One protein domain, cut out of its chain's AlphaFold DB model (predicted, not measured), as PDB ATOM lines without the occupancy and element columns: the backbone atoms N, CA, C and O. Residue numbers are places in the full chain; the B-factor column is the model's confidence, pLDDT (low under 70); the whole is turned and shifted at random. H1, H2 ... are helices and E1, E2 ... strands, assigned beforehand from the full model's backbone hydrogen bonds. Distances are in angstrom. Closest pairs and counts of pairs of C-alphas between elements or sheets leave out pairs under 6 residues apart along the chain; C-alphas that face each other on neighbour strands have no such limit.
ATOM      1  N   THR A 702     114.158 104.569 156.187       95.94
ATOM      2  CA  THR A 702     113.580 105.422 157.233       95.94
ATOM      3  C   THR A 702     114.536 105.566 158.403       95.94
ATOM      4  O   THR A 702     115.335 104.665 158.664       95.94
ATOM      5  N   PHE A 703     114.396 106.644 159.166       95.06
ATOM      6  CA  PHE A 703     115.082 106.818 160.442       95.06
ATOM      7  C   PHE A 703     114.158 107.462 161.484       95.06
ATOM      8  O   PHE A 703     113.051 107.906 161.174       95.06
ATOM      9  N   LEU A 704     114.598 107.479 162.743       94.25
ATOM     10  CA  LEU A 704     113.858 108.108 163.835       94.25
ATOM     11  C   LEU A 704     114.278 109.575 163.977       94.25
ATOM     12  O   LEU A 704     115.450 109.845 164.225       94.25
ATOM     13  N   TYR A 705     113.334 110.507 163.913       90.56
ATOM     14  CA  TYR A 705     113.539 111.925 164.199       90.56
ATOM     15  C   TYR A 705     112.592 112.367 165.315       90.56
ATOM     16  O   TYR A 705     111.376 112.250 165.198       90.56
ATOM     17  N   ASN A 706     113.142 112.832 166.442       89.50
ATOM     18  CA  ASN A 706     112.367 113.243 167.625       89.50
ATOM     19  C   ASN A 706     111.299 112.225 168.078       89.50
ATOM     20  O   ASN A 706     110.215 112.598 168.518       89.50
ATOM     21  N   GLY A 707     111.612 110.928 167.989       90.56
ATOM     22  CA  GLY A 707     110.690 109.856 168.373       90.56
ATOM     23  C   GLY A 707     109.637 109.493 167.321       90.56
ATOM     24  O   GLY A 707     108.854 108.583 167.577       90.56
ATOM     25  N   LYS A 708     109.640 110.138 166.149       92.31
ATOM     26  CA  LYS A 708     108.778 109.809 165.009       92.31
ATOM     27  C   LYS A 708     109.576 109.174 163.870       92.31
ATOM     28  O   LYS A 708     110.720 109.555 163.628       92.31
ATOM     29  N   THR A 709     108.989 108.213 163.164       94.81
ATOM     30  CA  THR A 709     109.606 107.620 161.966       94.81
ATOM     31  C   THR A 709     109.417 108.556 160.776       94.81
ATOM     32  O   THR A 709     108.295 108.965 160.489       94.81
ATOM     33  N   THR A 710     110.499 108.862 160.069       93.88
ATOM     34  CA  THR A 710     110.500 109.691 158.859       93.88
ATOM     35  C   THR A 710     111.303 109.014 157.750       93.88
ATOM     36  O   THR A 710     112.172 108.179 158.033       93.88
ATOM     37  N   ILE A 711     111.028 109.365 156.493       94.94
ATOM     38  CA  ILE A 711     111.853 108.941 155.352       94.94
ATOM     39  C   ILE A 711     113.299 109.423 155.505       94.94
ATOM     40  O   ILE A 711     113.572 110.425 156.173       94.94
ATOM     41  N   SER A 712     114.225 108.697 154.886       94.88
ATOM     42  CA  SER A 712     115.659 108.953 154.942       94.88
ATOM     43  C   SER A 712     116.256 109.077 153.548       94.88
ATOM     44  O   SER A 712     115.682 108.599 152.578       94.88
ATOM     45  N   ASP A 713     117.414 109.719 153.437       94.69
ATOM     46  CA  ASP A 713     118.128 109.826 152.170       94.69
ATOM     47  C   ASP A 713     118.790 108.506 151.770       94.69
ATOM     48  O   ASP A 713     118.708 108.125 150.611       94.69
ATOM     49  N   VAL A 714     119.390 107.783 152.711       96.00
ATOM     50  CA  VAL A 714     120.034 106.477 152.516       96.00
ATOM     51  C   VAL A 714     119.744 105.554 153.699       96.00
ATOM     52  O   VAL A 714     119.366 105.994 154.787       96.00
ATOM     53  N   GLU A 715     119.946 104.252 153.527       96.38
ATOM     54  CA  GLU A 715     119.801 103.294 154.621       96.38
ATOM     55  C   GLU A 715     120.874 103.486 155.704       96.38
ATOM     56  O   GLU A 715     122.058 103.671 155.420       96.38
ATOM     57  N   GLY A 716     120.461 103.379 156.972       94.38
ATOM     58  CA  GLY A 716     121.367 103.379 158.125       94.38
ATOM     59  C   GLY A 716     121.513 104.718 158.852       94.38
ATOM     60  O   GLY A 716     122.281 104.787 159.815       94.38
ATOM     61  N   ARG A 717     120.772 105.767 158.459       93.94
ATOM     62  CA  ARG A 717     120.702 107.026 159.221       93.94
ATOM     63  C   ARG A 717     120.170 106.813 160.639       93.94
ATOM     64  O   ARG A 717     119.421 105.881 160.931       93.94
ATOM     65  N   THR A 718     120.552 107.714 161.539       92.12
ATOM     66  CA  THR A 718     120.149 107.683 162.954       92.12
ATOM     67  C   THR A 718     119.593 109.038 163.372       92.12
ATOM     68  O   THR A 718     119.824 110.035 162.703       92.12
ATOM     69  N   GLN A 719     118.919 109.123 164.520       87.69
ATOM     70  CA  GLN A 719     118.374 110.399 165.011       87.69
ATOM     71  C   GLN A 719     119.425 111.517 165.160       87.69
ATOM     72  O   GLN A 719     119.088 112.693 165.055       87.69
ATOM     73  N   GLY A 720     120.688 111.166 165.428       86.88
ATOM     74  CA  GLY A 720     121.787 112.130 165.550       86.88
ATOM     75  C   GLY A 720     122.454 112.509 164.224       86.88
ATOM     76  O   GLY A 720     123.317 113.381 164.224       86.88
ATOM     77  N   ASP A 721     122.080 111.855 163.125       89.62
ATOM     78  CA  ASP A 721     122.605 112.079 161.779       89.62
ATOM     79  C   ASP A 721     121.463 111.926 160.762       89.62
ATOM     80  O   ASP A 721     121.279 110.838 160.212       89.62
ATOM     81  N   PRO A 722     120.657 112.982 160.546       86.44
ATOM     82  CA  PRO A 722     119.552 112.948 159.593       86.44
ATOM     83  C   PRO A 722     120.009 113.057 158.125       86.44
ATOM     84  O   PRO A 722     119.199 112.869 157.224       86.44
ATOM     85  N   GLY A 723     121.294 113.340 157.871       89.00
ATOM     86  CA  GLY A 723     121.843 113.528 156.527       89.00
ATOM     87  C   GLY A 723     121.714 114.957 155.967       89.00
ATOM     88  O   GLY A 723     120.980 115.795 156.497       89.00
ATOM     89  N   PRO A 724     122.468 115.278 154.897       88.50
ATOM     90  CA  PRO A 724     122.551 116.630 154.333       88.50
ATOM     91  C   PRO A 724     121.297 117.041 153.553       88.50
ATOM     92  O   PRO A 724     121.005 118.231 153.425       88.50
ATOM     93  N   THR A 725     120.548 116.066 153.045       88.25
ATOM     94  CA  THR A 725     119.325 116.290 152.277       88.25
ATOM     95  C   THR A 725     118.085 116.359 153.153       88.25
ATOM     96  O   THR A 725     116.999 116.483 152.618       88.25
ATOM     97  N   PHE A 726     118.197 116.303 154.483       86.44
ATOM     98  CA  PHE A 726     117.051 116.451 155.383       86.44
ATOM     99  C   PHE A 726     116.647 117.924 155.561       86.44
ATOM    100  O   PHE A 726     115.499 118.283 155.312       86.44
ATOM    101  N   ASP A 727     117.613 118.793 155.892       78.06
ATOM    102  CA  ASP A 727     117.357 120.211 156.187       78.06
ATOM    103  C   ASP A 727     117.675 121.143 155.002       78.06
ATOM    104  O   ASP A 727     116.804 121.896 154.565       78.06
ATOM    105  N   GLY A 728     118.918 121.118 154.499       73.25
ATOM    106  CA  GLY A 728     119.463 122.172 153.628       73.25
ATOM    107  C   GLY A 728     119.177 122.018 152.134       73.25
ATOM    108  O   GLY A 728     119.083 123.020 151.430       73.25
ATOM    109  N   ASN A 729     119.028 120.784 151.647       83.19
ATOM    110  CA  ASN A 729     118.706 120.499 150.249       83.19
ATOM    111  C   ASN A 729     117.727 119.314 150.157       83.19
ATOM    112  O   ASN A 729     118.181 118.174 150.051       83.19
ATOM    113  N   PRO A 730     116.401 119.548 150.245       88.44
ATOM    114  CA  PRO A 730     115.405 118.503 150.471       88.44
ATOM    115  C   PRO A 730     115.107 117.657 149.225       88.44
ATOM    116  O   PRO A 730     113.987 117.629 148.730       88.44
ATOM    117  N   VAL A 731     116.115 116.974 148.684       90.25
ATOM    118  CA  VAL A 731     115.968 116.058 147.540       90.25
ATOM    119  C   VAL A 731     115.266 114.766 147.962       90.25
ATOM    120  O   VAL A 731     114.513 114.199 147.187       90.25
ATOM    121  N   THR A 732     115.404 114.348 149.223       92.25
ATOM    122  CA  THR A 732     114.748 113.147 149.770       92.25
ATOM    123  C   THR A 732     113.232 113.140 149.554       92.25
ATOM    124  O   THR A 732     112.665 112.098 149.252       92.25
ATOM    125  N   ILE A 733     112.564 114.292 149.693       92.69
ATOM    126  CA  ILE A 733     111.100 114.393 149.553       92.69
ATOM    127  C   ILE A 733     110.644 114.528 148.096       92.69
ATOM    128  O   ILE A 733     109.453 114.418 147.810       92.69
ATOM    129  N   GLN A 734     111.564 114.780 147.164       91.38
ATOM    130  CA  GLN A 734     111.242 115.037 145.760       91.38
ATOM    131  C   GLN A 734     110.593 113.831 145.072       91.38
ATOM    132  O   GLN A 734     109.745 114.028 144.204       91.38
ATOM    133  N   SER A 735     110.914 112.602 145.494       90.25
ATOM    134  CA  SER A 735     110.311 111.377 144.949       90.25
ATOM    135  C   SER A 735     108.778 111.379 144.963       90.25
ATOM    136  O   SER A 735     108.168 110.746 144.109       90.25
ATOM    137  N   VAL A 736     108.153 112.101 145.906       94.44
ATOM    138  CA  VAL A 736     106.690 112.199 146.043       94.44
ATOM    139  C   VAL A 736     106.037 112.697 144.755       94.44
ATOM    140  O   VAL A 736     105.135 112.049 144.244       94.44
ATOM    141  N   TYR A 737     106.489 113.840 144.230       91.50
ATOM    142  CA  TYR A 737     105.893 114.444 143.034       91.50
ATOM    143  C   TYR A 737     106.610 114.036 141.746       91.50
ATOM    144  O   TYR A 737     106.055 114.188 140.663       91.50
ATOM    145  N   TYR A 738     107.860 113.582 141.860       91.38
ATOM    146  CA  TYR A 738     108.691 113.284 140.703       91.38
ATOM    147  C   TYR A 738     108.513 111.837 140.228       91.38
ATOM    148  O   TYR A 738     108.417 111.604 139.036       91.38
ATOM    149  N   TYR A 739     108.421 110.863 141.139       94.25
ATOM    150  CA  TYR A 739     108.249 109.441 140.798       94.25
ATOM    151  C   TYR A 739     106.926 108.857 141.302       94.25
ATOM    152  O   TYR A 739     106.785 107.637 141.380       94.25
ATOM    153  N   ASP A 740     105.980 109.720 141.690       93.00
ATOM    154  CA  ASP A 740     104.685 109.333 142.261       93.00
ATOM    155  C   ASP A 740     104.835 108.263 143.364       93.00
ATOM    156  O   ASP A 740     104.066 107.304 143.459       93.00
ATOM    157  N   ALA A 741     105.886 108.401 144.186       93.56
ATOM    158  CA  ALA A 741     106.284 107.378 145.157       93.56
ATOM    159  C   ALA A 741     105.222 107.162 146.248       93.56
ATOM    160  O   ALA A 741     105.080 106.066 146.793       93.56
ATOM    161  N   VAL A 742     104.481 108.221 146.572       94.94
ATOM    162  CA  VAL A 742     103.362 108.221 147.511       94.94
ATOM    163  C   VAL A 742     102.397 109.338 147.115       94.94
ATOM    164  O   VAL A 742     102.832 110.413 146.704       94.94
ATOM    165  N   GLY A 743     101.097 109.084 147.235       94.44
ATOM    166  CA  GLY A 743     100.049 110.058 146.941       94.44
ATOM    167  C   GLY A 743      99.170 110.372 148.147       94.44
ATOM    168  O   GLY A 743      99.408 109.910 149.270       94.44
ATOM    169  N   MET A 744      98.147 111.185 147.915       95.19
ATOM    170  CA  MET A 744      97.261 111.692 148.952       95.19
ATOM    171  C   MET A 744      96.390 110.588 149.553       95.19
ATOM    172  O   MET A 744      96.114 110.644 150.757       95.19
ATOM    173  N   SER A 745      96.029 109.588 148.737       95.12
ATOM    174  CA  SER A 745      95.198 108.443 149.120       95.12
ATOM    175  C   SER A 745      95.961 107.319 149.841       95.12
ATOM    176  O   SER A 745      95.356 106.345 150.309       95.12
ATOM    177  N   ALA A 746      97.287 107.446 149.975       94.94
ATOM    178  CA  ALA A 746      98.125 106.460 150.648       94.94
ATOM    179  C   ALA A 746      97.676 106.181 152.095       94.94
ATOM    180  O   ALA A 746      97.071 107.019 152.767       94.94
ATOM    181  N   SER A 747      98.013 104.990 152.609       93.19
ATOM    182  CA  SER A 747      97.651 104.605 153.977       93.19
ATOM    183  C   SER A 747      98.212 105.595 155.014       93.19
ATOM    184  O   SER A 747      99.314 106.121 154.815       93.19
ATOM    185  N   PRO A 748      97.523 105.813 156.156       91.38
ATOM    186  CA  PRO A 748      97.982 106.758 157.176       91.38
ATOM    187  C   PRO A 748      99.427 106.516 157.629       91.38
ATOM    188  O   PRO A 748     100.199 107.460 157.739       91.38
ATOM    189  N   GLU A 749      99.832 105.253 157.805       91.06
ATOM    190  CA  GLU A 749     101.200 104.897 158.210       91.06
ATOM    191  C   GLU A 749     102.249 105.261 157.145       91.06
ATOM    192  O   GLU A 749     103.354 105.698 157.473       91.06
ATOM    193  N   MET A 750     101.936 105.059 155.859       92.19
ATOM    194  CA  MET A 750     102.837 105.420 154.764       92.19
ATOM    195  C   MET A 750     102.960 106.940 154.675       92.19
ATOM    196  O   MET A 750     104.073 107.460 154.679       92.19
ATOM    197  N   LYS A 751     101.823 107.640 154.672       92.81
ATOM    198  CA  LYS A 751     101.726 109.096 154.546       92.81
ATOM    199  C   LYS A 751     102.416 109.823 155.704       92.81
ATOM    200  O   LYS A 751     103.191 110.750 155.475       92.81
ATOM    201  N   GLU A 752     102.232 109.350 156.938       92.94
ATOM    202  CA  GLU A 752     102.824 109.950 158.140       92.94
ATOM    203  C   GLU A 752     104.363 110.003 158.084       92.94
ATOM    204  O   GLU A 752     104.958 110.972 158.548       92.94
ATOM    205  N   LYS A 753     105.035 109.031 157.443       94.12
ATOM    206  CA  LYS A 753     106.509 109.033 157.282       94.12
ATOM    207  C   LYS A 753     107.011 110.224 156.461       94.12
ATOM    208  O   LYS A 753     108.103 110.723 156.730       94.12
ATOM    209  N   TYR A 754     106.233 110.665 155.475       94.75
ATOM    210  CA  TYR A 754     106.563 111.802 154.616       94.75
ATOM    211  C   TYR A 754     106.129 113.125 155.257       94.75
ATOM    212  O   TYR A 754     106.891 114.088 155.228       94.75
ATOM    213  N   LEU A 755     104.967 113.163 155.918       92.81
ATOM    214  CA  LEU A 755     104.533 114.334 156.693       92.81
ATOM    215  C   LEU A 755     105.526 114.658 157.822       92.81
ATOM    216  O   LEU A 755     105.921 115.806 157.991       92.81
ATOM    217  N   ASN A 756     106.050 113.640 158.512       91.81
ATOM    218  CA  ASN A 756     107.081 113.823 159.539       91.81
ATOM    219  C   ASN A 756     108.386 114.437 159.000       91.81
ATOM    220  O   ASN A 756     109.108 115.073 159.768       91.81
ATOM    221  N   TYR A 757     108.699 114.249 157.714       91.56
ATOM    222  CA  TYR A 757     109.830 114.910 157.061       91.56
ATOM    223  C   TYR A 757     109.534 116.395 156.792       91.56
ATOM    224  O   TYR A 757     110.441 117.223 156.840       91.56
ATOM    225  N   LEU A 758     108.275 116.744 156.504       91.12
ATOM    226  CA  LEU A 758     107.838 118.124 156.278       91.12
ATOM    227  C   LEU A 758     107.756 118.932 157.591       91.12
ATOM    228  O   LEU A 758     108.140 120.099 157.596       91.12
ATOM    229  N   ASP A 759     107.388 118.291 158.709       85.75
ATOM    230  CA  ASP A 759     107.218 118.878 160.057       85.75
ATOM    231  C   ASP A 759     108.535 119.298 160.777       85.75
ATOM    232  O   ASP A 759     108.586 119.445 162.007       85.75
ATOM    233  N   VAL A 760     109.647 119.465 160.054       78.00
ATOM    234  CA  VAL A 760     110.977 119.766 160.623       78.00
ATOM    235  C   VAL A 760     111.238 121.276 160.723       78.00
ATOM    236  O   VAL A 760     110.622 122.104 160.053       78.00
ATOM    237  N   LYS A 761     112.151 121.687 161.614       58.69
ATOM    238  CA  LYS A 761     112.341 123.104 161.982       58.69
ATOM    239  C   LYS A 761     112.771 123.970 160.776       58.69
ATOM    240  O   LYS A 761     113.785 123.681 160.155       58.69
ATOM    241  N   ASN A 762     112.082 125.100 160.559       55.72
ATOM    242  CA  ASN A 762     112.250 126.065 159.449       55.72
ATOM    243  C   ASN A 762     111.704 125.629 158.060       55.72
ATOM    244  O   ASN A 762     112.295 125.964 157.036       55.72
ATOM    245  N   ALA A 763     110.506 125.030 158.071       66.56
ATOM    246  CA  ALA A 763     109.424 125.128 157.072       66.56
ATOM    247  C   ALA A 763     109.561 124.423 155.699       66.56
ATOM    248  O   ALA A 763     110.631 124.002 155.244       66.56
ATOM    249  N   ILE A 764     108.401 124.337 155.029       83.81
ATOM    250  CA  ILE A 764     108.176 123.770 153.690       83.81
ATOM    251  C   ILE A 764     108.497 124.730 152.531       83.81
ATOM    252  O   ILE A 764     108.317 124.350 151.384       83.81
ATOM    253  N   GLY A 765     109.014 125.939 152.783       80.75
ATOM    254  CA  GLY A 765     109.153 127.013 151.779       80.75
ATOM    255  C   GLY A 765     110.155 126.817 150.634       80.75
ATOM    256  O   GLY A 765     110.404 127.753 149.882       80.75
ATOM    257  N   ASN A 766     110.736 125.627 150.466       85.44
ATOM    258  CA  ASN A 766     111.484 125.277 149.256       85.44
ATOM    259  C   ASN A 766     110.548 124.603 148.238       85.44
ATOM    260  O   ASN A 766     109.762 123.742 148.622       85.44
ATOM    261  N   ALA A 767     110.701 124.902 146.943       86.75
ATOM    262  CA  ALA A 767     109.857 124.364 145.868       86.75
ATOM    263  C   ALA A 767     109.666 122.833 145.908       86.75
ATOM    264  O   ALA A 767     108.559 122.352 145.664       86.75
ATOM    265  N   ARG A 768     110.706 122.059 146.262       88.88
ATOM    266  CA  ARG A 768     110.607 120.593 146.385       88.88
ATOM    267  C   ARG A 768     109.658 120.184 147.512       88.88
ATOM    268  O   ARG A 768     108.813 119.324 147.303       88.88
ATOM    269  N   ARG A 769     109.765 120.825 148.684       91.31
ATOM    270  CA  ARG A 769     108.860 120.580 149.818       91.31
ATOM    271  C   ARG A 769     107.446 121.060 149.512       91.31
ATOM    272  O   ARG A 769     106.529 120.304 149.779       91.31
ATOM    273  N   LEU A 770     107.269 122.247 148.923       93.25
ATOM    274  CA  LEU A 770     105.945 122.774 148.560       93.25
ATOM    275  C   LEU A 770     105.190 121.824 147.622       93.25
ATOM    276  O   LEU A 770     104.029 121.500 147.868       93.25
ATOM    277  N   THR A 771     105.863 121.337 146.577       92.44
ATOM    278  CA  THR A 771     105.243 120.437 145.593       92.44
ATOM    279  C   THR A 771     104.877 119.098 146.242       92.44
ATOM    280  O   THR A 771     103.738 118.651 146.142       92.44
ATOM    281  N   SER A 772     105.794 118.491 147.005       94.44
ATOM    282  CA  SER A 772     105.507 117.241 147.722       94.44
ATOM    283  C   SER A 772     104.439 117.398 148.809       94.44
ATOM    284  O   SER A 772     103.617 116.506 148.986       94.44
ATOM    285  N   ALA A 773     104.425 118.519 149.534       95.25
ATOM    286  CA  ALA A 773     103.415 118.826 150.544       95.25
ATOM    287  C   ALA A 773     102.017 118.914 149.915       95.25
ATOM    288  O   ALA A 773     101.070 118.337 150.442       95.25
ATOM    289  N   THR A 774     101.918 119.544 148.741       95.50
ATOM    290  CA  THR A 774     100.676 119.624 147.959       95.50
ATOM    291  C   THR A 774     100.182 118.236 147.545       95.50
ATOM    292  O   THR A 774      99.034 117.878 147.805       95.50
ATOM    293  N   ARG A 775     101.069 117.399 146.990       94.69
ATOM    294  CA  ARG A 775     100.765 116.001 146.618       94.69
ATOM    295  C   ARG A 775     100.327 115.122 147.788       94.69
ATOM    296  O   ARG A 775      99.673 114.106 147.588       94.69
ATOM    297  N   LEU A 776     100.690 115.501 149.010       95.44
ATOM    298  CA  LEU A 776     100.328 114.787 150.229       95.44
ATOM    299  C   LEU A 776      99.102 115.388 150.930       95.44
ATOM    300  O   LEU A 776      98.683 114.839 151.944       95.44
ATOM    301  N   GLY A 777      98.498 116.468 150.434       93.88
ATOM    302  CA  GLY A 777      97.365 117.112 151.109       93.88
ATOM    303  C   GLY A 777      97.751 117.747 152.451       93.88
ATOM    304  O   GLY A 777      97.058 117.565 153.451       93.88
ATOM    305  N   TYR A 778      98.926 118.379 152.511       94.69
ATOM    306  CA  TYR A 778      99.362 119.184 153.657       94.69
ATOM    307  C   TYR A 778      98.570 120.507 153.715       94.69
ATOM    308  O   TYR A 778      98.012 120.923 152.701       94.69
ATOM    309  N   ASP A 779      98.553 121.185 154.870       94.38
ATOM    310  CA  ASP A 779      97.807 122.439 155.083       94.38
ATOM    311  C   ASP A 779      98.059 123.474 153.968       94.38
ATOM    312  O   ASP A 779      99.167 124.003 153.808       94.38
ATOM    313  N   ILE A 780      97.001 123.764 153.205       95.38
ATOM    314  CA  ILE A 780      97.021 124.675 152.062       95.38
ATOM    315  C   ILE A 780      97.348 126.117 152.463       95.38
ATOM    316  O   ILE A 780      98.040 126.819 151.719       95.38
ATOM    317  N   HIS A 781      96.945 126.559 153.658       94.00
ATOM    318  CA  HIS A 781      97.286 127.896 154.141       94.00
ATOM    319  C   HIS A 781      98.798 128.021 154.349       94.00
ATOM    320  O   HIS A 781      99.400 129.002 153.905       94.00
ATOM    321  N   GLU A 782      99.432 127.006 154.947       93.00
ATOM    322  CA  GLU A 782     100.884 126.997 155.137       93.00
ATOM    323  C   GLU A 782     101.629 126.911 153.796       93.00
ATOM    324  O   GLU A 782     102.596 127.650 153.591       93.00
ATOM    325  N   ILE A 783     101.163 126.076 152.857       94.56
ATOM    326  CA  ILE A 783     101.748 125.969 151.509       94.56
ATOM    327  C   ILE A 783     101.755 127.333 150.815       94.56
ATOM    328  O   ILE A 783     102.806 127.785 150.354       94.56
ATOM    329  N   MET A 784     100.608 128.012 150.761       94.56
ATOM    330  CA  MET A 784     100.476 129.281 150.043       94.56
ATOM    331  C   MET A 784     101.224 130.426 150.730       94.56
ATOM    332  O   MET A 784     101.840 131.253 150.051       94.56
ATOM    333  N   ASP A 785     101.237 130.476 152.064       93.25
ATOM    334  CA  ASP A 785     102.026 131.467 152.802       93.25
ATOM    335  C   ASP A 785     103.527 131.284 152.557       93.25
ATOM    336  O   ASP A 785     104.245 132.256 152.293       93.25
ATOM    337  N   GLN A 786     104.014 130.041 152.574       92.25
ATOM    338  CA  GLN A 786     105.422 129.741 152.317       92.25
ATOM    339  C   GLN A 786     105.815 129.977 150.853       92.25
ATOM    340  O   GLN A 786     106.888 130.534 150.597       92.25
ATOM    341  N   LEU A 787     104.936 129.646 149.900       93.38
ATOM    342  CA  LEU A 787     105.104 129.979 148.484       93.38
ATOM    343  C   LEU A 787     105.308 131.493 148.299       93.38
ATOM    344  O   LEU A 787     106.235 131.926 147.611       93.38
ATOM    345  N   LYS A 788     104.497 132.315 148.978       92.50
ATOM    346  CA  LYS A 788     104.586 133.781 148.908       92.50
ATOM    347  C   LYS A 788     105.840 134.357 149.568       92.50
ATOM    348  O   LYS A 788     106.381 135.329 149.054       92.50
ATOM    349  N   ILE A 789     106.305 133.811 150.695       88.25
ATOM    350  CA  ILE A 789     107.460 134.354 151.439       88.25
ATOM    351  C   ILE A 789     108.788 134.119 150.704       88.25
ATOM    352  O   ILE A 789     109.679 134.969 150.768       88.25
ATOM    353  N   GLY A 790     108.944 132.960 150.059       72.06
ATOM    354  CA  GLY A 790     110.228 132.519 149.505       72.06
ATOM    355  C   GLY A 790     110.328 132.542 147.982       72.06
ATOM    356  O   GLY A 790     111.436 132.621 147.459       72.06
ATOM    357  N   SER A 791     109.203 132.467 147.265       89.00
ATOM    358  CA  SER A 791     109.211 132.185 145.823       89.00
ATOM    359  C   SER A 791     108.556 133.260 144.958       89.00
ATOM    360  O   SER A 791     108.755 133.247 143.746       89.00
ATOM    361  N   ILE A 792     107.823 134.207 145.552       93.00
ATOM    362  CA  ILE A 792     107.160 135.308 144.841       93.00
ATOM    363  C   ILE A 792     107.714 136.641 145.348       93.00
ATOM    364  O   ILE A 792     107.753 136.890 146.547       93.00
ATOM    365  N   ASP A 793     108.125 137.515 144.428       90.56
ATOM    366  CA  ASP A 793     108.815 138.777 144.737       90.56
ATOM    367  C   ASP A 793     110.141 138.624 145.534       90.56
ATOM    368  O   ASP A 793     110.434 139.484 146.376       90.56
ATOM    369  N   PRO A 794     110.986 137.590 145.306       86.88
ATOM    370  CA  PRO A 794     112.270 137.514 145.983       86.88
ATOM    371  C   PRO A 794     113.205 138.644 145.518       86.88
ATOM    372  O   PRO A 794     112.960 139.352 144.534       86.88
ATOM    373  N   ALA A 795     114.317 138.821 146.236       81.56
ATOM    374  CA  ALA A 795     115.335 139.799 145.863       81.56
ATOM    375  C   ALA A 795     115.895 139.513 144.450       81.56
ATOM    376  O   ALA A 795     115.994 138.349 144.072       81.56
ATOM    377  N   PRO A 796     116.375 140.523 143.694       75.50
ATOM    378  CA  PRO A 796     116.926 140.309 142.347       75.50
ATOM    379  C   PRO A 796     118.106 139.325 142.262       75.50
ATOM    380  O   PRO A 796     118.398 138.796 141.194       75.50
ATOM    381  N   SER A 797     118.798 139.078 143.379       74.88
ATOM    382  CA  SER A 797     119.867 138.078 143.480       74.88
ATOM    383  C   SER A 797     119.367 136.638 143.601       74.88
ATOM    384  O   SER A 797     120.181 135.720 143.524       74.88
ATOM    385  N   ASP A 798     118.075 136.439 143.863       81.75
ATOM    386  CA  ASP A 798     117.468 135.118 143.917       81.75
ATOM    387  C   ASP A 798     117.358 134.526 142.512       81.75
ATOM    388  O   ASP A 798     117.067 135.225 141.531       81.75
ATOM    389  N   TRP A 799     117.631 133.229 142.431       81.06
ATOM    390  CA  TRP A 799     117.596 132.481 141.185       81.06
ATOM    391  C   TRP A 799     116.475 131.443 141.133       81.06
ATOM    392  O   TRP A 799     116.213 130.920 140.062       81.06
ATOM    393  N   THR A 800     115.791 131.177 142.247       82.75
ATOM    394  CA  THR A 800     114.838 130.065 142.394       82.75
ATOM    395  C   THR A 800     113.369 130.473 142.294       82.75
ATOM    396  O   THR A 800     112.540 129.641 141.934       82.75
ATOM    397  N   GLY A 801     113.035 131.723 142.629       87.44
ATOM    398  CA  GLY A 801     111.670 132.250 142.599       87.44
ATOM    399  C   GLY A 801     111.389 133.192 141.426       87.44
ATOM    400  O   GLY A 801     112.279 133.572 140.663       87.44
ATOM    401  N   MET A 802     110.127 133.609 141.316       90.88
ATOM    402  CA  MET A 802     109.678 134.602 140.344       90.88
ATOM    403  C   MET A 802     109.736 136.011 140.938       90.88
ATOM    404  O   MET A 802     108.997 136.348 141.869       90.88
ATOM    405  N   ARG A 803     110.600 136.854 140.367       88.81
ATOM    406  CA  ARG A 803     110.802 138.255 140.763       88.81
ATOM    407  C   ARG A 803     109.545 139.083 140.504       88.81
ATOM    408  O   ARG A 803     108.712 138.745 139.666       88.81
ATOM    409  N   GLY A 804     109.414 140.218 141.195       85.44
ATOM    410  CA  GLY A 804     108.176 141.009 141.156       85.44
ATOM    411  C   GLY A 804     107.852 141.711 139.841       85.44
ATOM    412  O   GLY A 804     106.766 142.264 139.691       85.44
ATOM    413  N   ASN A 805     108.775 141.656 138.886       84.06
ATOM    414  CA  ASN A 805     108.607 142.082 137.501       84.06
ATOM    415  C   ASN A 805     108.382 140.900 136.536       84.06
ATOM    416  O   ASN A 805     108.532 141.080 135.336       84.06
ATOM    417  N   ASN A 806     108.032 139.714 137.046       88.69
ATOM    418  CA  ASN A 806     107.767 138.478 136.294       88.69
ATOM    419  C   ASN A 806     108.996 137.855 135.603       88.69
ATOM    420  O   ASN A 806     108.852 137.021 134.708       88.69
ATOM    421  N   THR A 807     110.210 138.226 136.021       86.56
ATOM    422  CA  THR A 807     111.446 137.556 135.582       86.56
ATOM    423  C   THR A 807     111.844 136.431 136.535       86.56
ATOM    424  O   THR A 807     111.367 136.344 137.669       86.56
ATOM    425  N   ILE A 808     112.747 135.569 136.075       88.38
ATOM    426  CA  ILE A 808     113.310 134.450 136.836       88.38
ATOM    427  C   ILE A 808     114.833 134.475 136.720       88.38
ATOM    428  O   ILE A 808     115.378 135.074 135.791       88.38
ATOM    429  N   GLY A 809     115.533 133.856 137.673       83.38
ATOM    430  CA  GLY A 809     116.984 133.684 137.565       83.38
ATOM    431  C   GLY A 809     117.411 132.362 136.931       83.38
ATOM    432  O   GLY A 809     118.472 132.352 136.319       83.38
ATOM    433  N   ASP A 810     116.598 131.311 137.050       87.75
ATOM    434  CA  ASP A 810     116.734 129.969 136.460       87.75
ATOM    435  C   ASP A 810     115.371 129.536 135.903       87.75
ATOM    436  O   ASP A 810     114.341 129.776 136.541       87.75
ATOM    437  N   ILE A 811     115.352 128.869 134.745       89.19
ATOM    438  CA  ILE A 811     114.110 128.354 134.141       89.19
ATOM    439  C   ILE A 811     113.449 127.270 135.009       89.19
ATOM    440  O   ILE A 811     112.229 127.111 134.987       89.19
ATOM    441  N   GLY A 812     114.222 126.591 135.865       88.38
ATOM    442  CA  GLY A 812     113.722 125.600 136.815       88.38
ATOM    443  C   GLY A 812     112.761 126.147 137.882       88.38
ATOM    444  O   GLY A 812     112.094 125.349 138.552       88.38
ATOM    445  N   ALA A 813     112.625 127.473 138.030       90.69
ATOM    446  CA  ALA A 813     111.563 128.097 138.832       90.69
ATOM    447  C   ALA A 813     110.153 127.679 138.366       90.69
ATOM    448  O   ALA A 813     109.217 127.656 139.166       90.69
ATOM    449  N   ALA A 814     110.011 127.265 137.100       91.81
ATOM    450  CA  ALA A 814     108.790 126.698 136.533       91.81
ATOM    451  C   ALA A 814     108.213 125.517 137.332       91.81
ATOM    452  O   ALA A 814     107.007 125.290 137.287       91.81
ATOM    453  N   ASN A 815     109.024 124.811 138.131       90.50
ATOM    454  CA  ASN A 815     108.534 123.741 139.002       90.50
ATOM    455  C   ASN A 815     107.466 124.215 140.007       90.50
ATOM    456  O   ASN A 815     106.654 123.416 140.461       90.50
ATOM    457  N   LEU A 816     107.437 125.510 140.346       93.31
ATOM    458  CA  LEU A 816     106.417 126.099 141.219       93.31
ATOM    459  C   LEU A 816     105.008 126.061 140.607       93.31
ATOM    460  O   LEU A 816     104.032 126.136 141.352       93.31
ATOM    461  N   LEU A 817     104.884 125.890 139.284       95.62
ATOM    462  CA  LEU A 817     103.597 125.634 138.635       95.62
ATOM    463  C   LEU A 817     102.926 124.382 139.205       95.62
ATOM    464  O   LEU A 817     101.716 124.401 139.413       95.62
ATOM    465  N   GLY A 818     103.711 123.345 139.523       94.31
ATOM    466  CA  GLY A 818     103.214 122.094 140.095       94.31
ATOM    467  C   GLY A 818     102.476 122.297 141.418       94.31
ATOM    468  O   GLY A 818     101.469 121.646 141.649       94.31
ATOM    469  N   VAL A 819     102.888 123.270 142.240       95.81
ATOM    470  CA  VAL A 819     102.192 123.599 143.499       95.81
ATOM    471  C   VAL A 819     100.753 124.033 143.224       95.81
ATOM    472  O   VAL A 819      99.832 123.560 143.876       95.81
ATOM    473  N   VAL A 820     100.536 124.905 142.237       97.50
ATOM    474  CA  VAL A 820      99.190 125.396 141.901       97.50
ATOM    475  C   VAL A 820      98.400 124.333 141.138       97.50
ATOM    476  O   VAL A 820      97.251 124.065 141.472       97.50
ATOM    477  N   GLN A 821      99.030 123.694 140.151       97.62
ATOM    478  CA  GLN A 821      98.412 122.655 139.326       97.62
ATOM    479  C   GLN A 821      97.933 121.479 140.176       97.62
ATOM    480  O   GLN A 821      96.760 121.138 140.103       97.62
ATOM    481  N   ASP A 822      98.791 120.928 141.037       96.69
ATOM    482  CA  ASP A 822      98.443 119.800 141.901       96.69
ATOM    483  C   ASP A 822      97.516 120.209 143.061       96.69
ATOM    484  O   ASP A 822      96.891 119.346 143.669       96.69
ATOM    485  N   SER A 823      97.407 121.500 143.402       97.81
ATOM    486  CA  SER A 823      96.377 121.945 144.354       97.81
ATOM    487  C   SER A 823      94.990 121.937 143.706       97.81
ATOM    488  O   SER A 823      94.005 121.621 144.369       97.81
ATOM    489  N   LEU A 824      94.912 122.270 142.414       98.50
ATOM    490  CA  LEU A 824      93.662 122.356 141.656       98.50
ATOM    491  C   LEU A 824      93.234 121.018 141.041       98.50
ATOM    492  O   LEU A 824      92.039 120.757 140.949       98.50
ATOM    493  N   LEU A 825      94.171 120.176 140.607       98.50
ATOM    494  CA  LEU A 825      93.882 118.902 139.951       98.50
ATOM    495  C   LEU A 825      95.016 117.895 140.165       98.50
ATOM    496  O   LEU A 825      96.149 118.130 139.750       98.50
ATOM    497  N   GLN A 826      94.693 116.732 140.731       97.88
ATOM    498  CA  GLN A 826      95.594 115.575 140.766       97.88
ATOM    499  C   GLN A 826      94.996 114.404 139.991       97.88
ATOM    500  O   GLN A 826      93.790 114.183 140.014       97.88
ATOM    501  N   SER A 827      95.856 113.648 139.308       97.44
ATOM    502  CA  SER A 827      95.480 112.427 138.575       97.44
ATOM    503  C   SER A 827      96.547 111.330 138.630       97.44
ATOM    504  O   SER A 827      96.476 110.335 137.913       97.44
ATOM    505  N   ASN A 828      97.591 111.518 139.439       94.06
ATOM    506  CA  ASN A 828      98.736 110.610 139.521       94.06
ATOM    507  C   ASN A 828      98.416 109.280 140.226       94.06
ATOM    508  O   ASN A 828      99.170 108.325 140.083       94.06
ATOM    509  N   GLU A 829      97.309 109.200 140.970       94.62
ATOM    510  CA  GLU A 829      96.874 107.981 141.670       94.62
ATOM    511  C   GLU A 829      95.851 107.151 140.865       94.62
ATOM    512  O   GLU A 829      95.244 106.230 141.407       94.62
ATOM    513  N   GLY A 830      95.661 107.457 139.574       94.69
ATOM    514  CA  GLY A 830      94.756 106.718 138.681       94.69
ATOM    515  C   GLY A 830      93.292 107.171 138.728       94.69
ATOM    516  O   GLY A 830      92.430 106.519 138.150       94.69
TER     517      GLY A 830
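What this domain is: This is residues 702 to 830 of the 1091 residues of the protein "F5/8 type C domain-containing protein" of Agromyces sp. Root81 (UniProt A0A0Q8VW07). Three helices lie side by side, H4 near the middle with H5 and H6 packed on it, while H3, toward one end, packs on a small strand hairpin, E1 and E2. A long loop, residues 791 to 810, makes the opposite end. The printed part has 129 residues, under half of them in named elements: antiparallel E1 and E2, then H1 to H6, mostly helix. It is compact, with a radius of gyration of the C-alphas of 14.9 A and spans of 44 by 36 by 24 A.

How they stand to each other: E1, residues 702 to 705, and E2, residues 708 to 711, form an antiparallel hairpin; N 703 and O 710 are 2.9 A apart, within hydrogen-bond range. H3, residues 748 to 758, comes closest to E2 at the C-alphas of Lys 753 and Thr 710, 4.3 A. H3 and H4, residues 767 to 775, form a helical hairpin; they only just touch, with 3 pairs of C-alphas within 8 A, the closest those of Leu 758 and Arg 769, 7.0 A. H4 is the hub. It touches H6, residues 811 to 824, the same way at a shallow tilt of 19 degrees, closest at C-alphas of Thr 771 and Val 819, 4.9 A. It touches H5, residues 780 to 790, in a second helical hairpin at 11 degrees, closest at C-alphas of Leu 770 and Ile 783, 6.0 A. H2, residues 735 to 738, touches H4, with C-alphas of Val 736 and Ser 772 closest at 5.4 A. H1, residues 724 to 727, is close to H3 but not clearly touching: C-alphas of Phe 726 and Tyr 757, the closest, are 7.6 A apart. Every O i to N i+4 pair is within hydrogen-bond range in H4 and H5; H3 has 4 of 7, H6 4 of 10 with 9 of 11 O i to N i+3 pairs, and H1 and H2 are too short for such a pair.

Where its parts are: E1 begins at C-alpha 702, (113.580, 105.422, 157.233). H6, 22.6 A long, ends at C-alpha 824, (93.662, 122.356, 141.656). H3 is 15.1 A, H5 15.6 A and H4 12.4 A long.

The domain as a whole: The C-alphas farthest apart, of Gly 716 and Asn 805, are 45.7 A apart. The printed part has no cut. The links E2 to H1 and H5 to H6 are long. Mean pLDDT of the printed part is 90.2; residues 761 to 763 are under 70.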